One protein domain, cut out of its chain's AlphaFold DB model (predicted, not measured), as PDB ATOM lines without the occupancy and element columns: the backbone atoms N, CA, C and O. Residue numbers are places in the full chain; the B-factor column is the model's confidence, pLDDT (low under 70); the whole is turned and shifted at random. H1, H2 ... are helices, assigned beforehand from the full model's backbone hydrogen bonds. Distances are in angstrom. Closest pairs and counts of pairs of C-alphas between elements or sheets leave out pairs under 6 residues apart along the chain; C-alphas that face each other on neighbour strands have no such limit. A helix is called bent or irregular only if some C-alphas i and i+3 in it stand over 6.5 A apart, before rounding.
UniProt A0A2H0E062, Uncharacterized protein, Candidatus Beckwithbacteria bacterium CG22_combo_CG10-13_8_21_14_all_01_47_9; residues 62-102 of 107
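This is residues 62 to 102 of the 107 residues of an uncharacterized protein of Candidatus Beckwithbacteria bacterium CG22_combo_CG10-13_8_21_14_all_01_47_9 (UniProt A0A2H0E062). One long helix, H2, makes the length of this domain, and the short helix H1 folds back on part of its first half in a lopsided helical hairpin. The stretch before H1, residues 62 to 68, runs from near the far end of H2 to H1. The printed part has 41 residues with two named helices, H1 then H2, and no named strand; the class is all helix. It is compact, with a radius of gyration of the C-alphas of 10.0 A, and elongated, spanning 29 by 17 by 12 A.

Find C-alpha 83 at (61.783, 103.317, -30.825); from there H2, residues 83 to 101, runs 24.8 A to C-alpha 101 at (44.882, 116.425, -18.237). It has a kink of 58 degrees near residue 95 and is irregular, with C-alphas 97 and 100 9.5 A apart. Look back to C-alpha 69 at (55.272, 118.794, -29.369) for H1, residues 69 to 75.

H2 touches H1 with residues 84 to 91 alone; their closest C-alphas, Arg 85 and Gly 75, are 4.6 A apart. This hairpin runs opposite ways at a steep tilt of 39 degrees. Every O i to N i+4 pair is within hydrogen-bond range in H1, and 13 of 15 in H2.

The farthest C-alphas, Lys 62 and Val 81, are 29.7 A apart. The printed part has no cut, and the link from H1 to H2 is short. No printed residue has pLDDT under 70.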
ATOM      1  N   LYS A  62      47.723 115.569 -13.344       85.12
ATOM      2  CA  LYS A  62      48.282 116.060 -14.608       85.12
ATOM      3  C   LYS A  62      49.369 115.120 -15.125       85.12
ATOM      4  O   LYS A  62      50.390 114.915 -14.474       85.12
ATOM      5  N   VAL A  63      49.179 114.592 -16.330       86.75
ATOM      6  CA  VAL A  63      50.150 113.726 -17.014       86.75
ATOM      7  C   VAL A  63      51.079 114.589 -17.860       86.75
ATOM      8  O   VAL A  63      50.635 115.249 -18.797       86.75
ATOM      9  N   VAL A  64      52.377 114.579 -17.563       93.44
ATOM     10  CA  VAL A  64      53.385 115.259 -18.389       93.44
ATOM     11  C   VAL A  64      54.022 114.247 -19.338       93.44
ATOM     12  O   VAL A  64      54.596 113.252 -18.903       93.44
ATOM     13  N   LEU A  65      53.912 114.489 -20.643       94.25
ATOM     14  CA  LEU A  65      54.504 113.638 -21.671       94.25
ATOM     15  C   LEU A  65      56.030 113.791 -21.689       94.25
ATOM     16  O   LEU A  65      56.530 114.903 -21.528       94.25
ATOM     17  N   PRO A  66      56.781 112.713 -21.973       93.12
ATOM     18  CA  PRO A  66      58.243 112.751 -22.040       93.12
ATOM     19  C   PRO A  66      58.789 113.438 -23.302       93.12
ATOM     20  O   PRO A  66      59.994 113.664 -23.400       93.12
ATOM     21  N   LEU A  67      57.923 113.761 -24.268       93.31
ATOM     22  CA  LEU A  67      58.268 114.408 -25.530       93.31
ATOM     23  C   LEU A  67      57.738 115.843 -25.575       93.31
ATOM     24  O   LEU A  67      56.689 116.169 -25.011       93.31
ATOM     25  N   THR A  68      58.457 116.693 -26.297       95.06
ATOM     26  CA  THR A  68      57.950 117.991 -26.750       95.06
ATOM     27  C   THR A  68      56.972 117.793 -27.911       95.06
ATOM     28  O   THR A  68      56.902 116.722 -28.523       95.06
ATOM     29  N   LYS A  69      56.215 118.842 -28.247       91.75
ATOM     30  CA  LYS A  69      55.272 118.794 -29.369       91.75
ATOM     31  C   LYS A  69      55.977 118.480 -30.697       91.75
ATOM     32  O   LYS A  69      55.519 117.608 -31.434       91.75
ATOM     33  N   ASP A  70      57.127 119.107 -30.951       92.81
ATOM     34  CA  ASP A  70      57.908 118.891 -32.175       92.81
ATOM     35  C   ASP A  70      58.481 117.474 -32.263       92.81
ATOM     36  O   ASP A  70      58.471 116.855 -33.327       92.81
ATOM     37  N   GLU A  71      58.974 116.930 -31.149       92.00
ATOM     38  CA  GLU A  71      59.477 115.555 -31.107       92.00
ATOM     39  C   GLU A  71      58.359 114.538 -31.328       92.00
ATOM     40  O   GLU A  71      58.584 113.525 -31.988       92.00
ATOM     41  N   MET A  72      57.147 114.813 -30.836       93.25
ATOM     42  CA  MET A  72      55.990 113.964 -31.102       93.25
ATOM     43  C   MET A  72      55.616 113.984 -32.590       93.25
ATOM     44  O   MET A  72      55.418 112.925 -33.185       93.25
ATOM     45  N   GLU A  73      55.566 115.160 -33.219       93.06
ATOM     46  CA  GLU A  73      55.270 115.281 -34.652       93.06
ATOM     47  C   GLU A  73      56.336 114.618 -35.531       93.06
ATOM     48  O   GLU A  73      56.004 113.974 -36.531       93.06
ATOM     49  N   LYS A  74      57.613 114.739 -35.156       92.06
ATOM     50  CA  LYS A  74      58.720 114.051 -35.830       92.06
ATOM     51  C   LYS A  74      58.630 112.543 -35.624       92.06
ATOM     52  O   LYS A  74      58.656 111.803 -36.601       92.06
ATOM     53  N   GLY A  75      58.449 112.087 -34.384       91.50
ATOM     54  CA  GLY A  75      58.326 110.672 -34.036       91.50
ATOM     55  C   GLY A  75      57.164 109.985 -34.748       91.50
ATOM     56  O   GLY A  75      57.306 108.860 -35.218       91.50
ATOM     57  N   LEU A  76      56.046 110.685 -34.957       91.75
ATOM     58  CA  LEU A  76      54.930 110.168 -35.746       91.75
ATOM     59  C   LEU A  76      55.252 110.022 -37.248       91.75
ATOM     60  O   LEU A  76      54.525 109.330 -37.954       91.75
ATOM     61  N   LYS A  77      56.331 110.610 -37.761       93.25
ATOM     62  CA  LYS A  77      56.762 110.450 -39.161       93.25
ATOM     63  C   LYS A  77      57.885 109.418 -39.325       93.25
ATOM     64  O   LYS A  77      58.223 109.071 -40.455       93.25
ATOM     65  N   HIS A  78      58.451 108.928 -38.222       89.94
ATOM     66  CA  HIS A  78      59.485 107.895 -38.226       89.94
ATOM     67  C   HIS A  78      58.934 106.506 -38.568       89.94
ATOM     68  O   HIS A  78      57.725 106.258 -38.527       89.94
ATOM     69  N   LYS A  79      59.836 105.579 -38.916       85.81
ATOM     70  CA  LYS A  79      59.457 104.196 -39.227       85.81
ATOM     71  C   LYS A  79      58.962 103.495 -37.961       85.81
ATOM     72  O   LYS A  79      59.444 103.766 -36.872       85.81
ATOM     73  N   VAL A  80      58.048 102.537 -38.111       75.75
ATOM     74  CA  VAL A  80      57.478 101.768 -36.981       75.75
ATOM     75  C   VAL A  80      58.541 100.977 -36.209       75.75
ATOM     76  O   VAL A  80      58.385 100.741 -35.018       75.75
ATOM     77  N   VAL A  81      59.641 100.615 -36.875       79.94
ATOM     78  CA  VAL A  81      60.794  99.956 -36.242       79.94
ATOM     79  C   VAL A  81      61.635 100.899 -35.373       79.94
ATOM     80  O   VAL A  81      62.432 100.418 -34.574       79.94
ATOM     81  N   ASP A  82      61.461 102.220 -35.497       85.25
ATOM     82  CA  ASP A  82      62.150 103.186 -34.646       85.25
ATOM     83  C   ASP A  82      61.458 103.276 -33.280       85.25
ATOM     84  O   ASP A  82      60.255 103.538 -33.174       85.25
ATOM     85  N   SER A  83      62.247 103.162 -32.212       87.31
ATOM     86  CA  SER A  83      61.783 103.317 -30.825       87.31
ATOM     87  C   SER A  83      61.100 104.669 -30.571       87.31
ATOM     88  O   SER A  83      60.184 104.765 -29.751       87.31
ATOM     89  N   LEU A  84      61.480 105.706 -31.324       89.88
ATOM     90  CA  LEU A  84      60.866 107.028 -31.253       89.88
ATOM     91  C   LEU A  84      59.409 107.034 -31.745       89.88
ATOM     92  O   LEU A  84      58.564 107.696 -31.141       89.88
ATOM     93  N   ARG A  85      59.091 106.284 -32.810       93.12
ATOM     94  CA  ARG A  85      57.718 106.166 -33.330       93.12
ATOM     95  C   ARG A  85      56.822 105.474 -32.311       93.12
ATOM     96  O   ARG A  85      55.713 105.945 -32.069       93.12
ATOM     97  N   TRP A  86      57.324 104.423 -31.664       93.69
ATOM     98  CA  TRP A  86      56.604 103.739 -30.591       93.69
ATOM     99  C   TRP A  86      56.294 104.675 -29.414       93.69
ATOM    100  O   TRP A  86      55.149 104.751 -28.968       93.69
ATOM    101  N   LEU A  87      57.283 105.453 -28.956       94.06
ATOM    102  CA  LEU A  87      57.087 106.419 -27.873       94.06
ATOM    103  C   LEU A  87      56.059 107.500 -28.244       94.06
ATOM    104  O   LEU A  87      55.204 107.848 -27.427       94.06
ATOM    105  N   ALA A  88      56.105 108.010 -29.476       94.62
ATOM    106  CA  ALA A  88      55.154 109.006 -29.960       94.62
ATOM    107  C   ALA A  88      53.723 108.446 -30.062       94.62
ATOM    108  O   ALA A  88      52.766 109.115 -29.669       94.62
ATOM    109  N   GLU A  89      53.561 107.203 -30.524       95.12
ATOM    110  CA  GLU A  89      52.263 106.522 -30.527       95.12
ATOM    111  C   GLU A  89      51.716 106.304 -29.117       95.12
ATOM    112  O   GLU A  89      50.524 106.506 -28.875       95.12
ATOM    113  N   TRP A  90      52.570 105.912 -28.174       94.19
ATOM    114  CA  TRP A  90      52.175 105.759 -26.781       94.19
ATOM    115  C   TRP A  90      51.740 107.096 -26.165       94.19
ATOM    116  O   TRP A  90      50.671 107.167 -25.558       94.19
ATOM    117  N   CYS A  91      52.476 108.183 -26.418       94.44
ATOM    118  CA  CYS A  91      52.076 109.533 -26.006       94.44
ATOM    119  C   CYS A  91      50.714 109.931 -26.599       94.44
ATOM    120  O   CYS A  91      49.869 110.479 -25.892       94.44
ATOM    121  N   LEU A  92      50.449 109.595 -27.866       94.75
ATOM    122  CA  LEU A  92      49.149 109.835 -28.497       94.75
ATOM    123  C   LEU A  92      48.015 109.064 -27.801       94.75
ATOM    124  O   LEU A  92      46.910 109.588 -27.659       94.75
ATOM    125  N   ARG A  93      48.268 107.829 -27.349       94.38
ATOM    126  CA  ARG A  93      47.289 107.055 -26.565       94.38
ATOM    127  C   ARG A  93      47.001 107.725 -25.224       94.38
ATOM    128  O   ARG A  93      45.832 107.839 -24.871       94.38
ATOM    129  N   LEU A  94      48.024 108.230 -24.530       93.62
ATOM    130  CA  LEU A  94      47.836 108.985 -23.287       93.62
ATOM    131  C   LEU A  94      46.982 110.239 -23.505       93.62
ATOM    132  O   LEU A  94      46.056 110.478 -22.737       93.62
ATOM    133  N   ILE A  95      47.233 110.997 -24.578       93.81
ATOM    134  CA  ILE A  95      46.416 112.170 -24.934       93.81
ATOM    135  C   ILE A  95      44.951 111.768 -25.143       93.81
ATOM    136  O   ILE A  95      44.052 112.447 -24.660       93.81
ATOM    137  N   LYS A  96      44.692 110.642 -25.816       94.06
ATOM    138  CA  LYS A  96      43.324 110.146 -26.031       94.06
ATOM    139  C   LYS A  96      42.643 109.667 -24.746       94.06
ATOM    140  O   LYS A  96      41.438 109.835 -24.619       94.06
ATOM    141  N   MET A  97      43.391 109.070 -23.818       90.62
ATOM    142  CA  MET A  97      42.856 108.559 -22.550       90.62
ATOM    143  C   MET A  97      42.573 109.672 -21.539       90.62
ATOM    144  O   MET A  97      41.535 109.661 -20.885       90.62
ATOM    145  N   PHE A  98      43.495 110.624 -21.401       90.31
ATOM    146  CA  PHE A  98      43.461 111.624 -20.331       90.31
ATOM    147  C   PHE A  98      43.041 113.021 -20.813       90.31
ATOM    148  O   PHE A  98      42.790 113.906 -19.993       90.31
ATOM    149  N   GLY A  99      42.925 113.228 -22.130       86.94
ATOM    150  CA  GLY A  99      42.409 114.451 -22.741       86.94
ATOM    151  C   GLY A  99      43.135 115.704 -22.252       86.94
ATOM    152  O   GLY A  99      44.353 115.830 -22.374       86.94
ATOM    153  N   ASN A 100      42.374 116.617 -21.648       85.56
ATOM    154  CA  ASN A 100      42.857 117.920 -21.173       85.56
ATOM    155  C   ASN A 100      43.814 117.834 -19.973       85.56
ATOM    156  O   ASN A 100      44.422 118.834 -19.603       85.56
ATOM    157  N   LYS A 101      43.965 116.653 -19.362       88.31
ATOM    158  CA  LYS A 101      44.882 116.425 -18.237       88.31
ATOM    159  C   LYS A 101      46.324 116.169 -18.683       88.31
ATOM    160  O   LYS A 101      47.184 115.912 -17.845       88.31
ATOM    161  N   VAL A 102      46.600 116.214 -19.987       91.62
ATOM    162  CA  VAL A 102      47.923 115.939 -20.557       91.62
ATOM    163  C   VAL A 102      48.631 117.231 -20.951       91.62
ATOM    164  O   VAL A 102      48.056 118.091 -21.613       91.62
TER     165      VAL A 102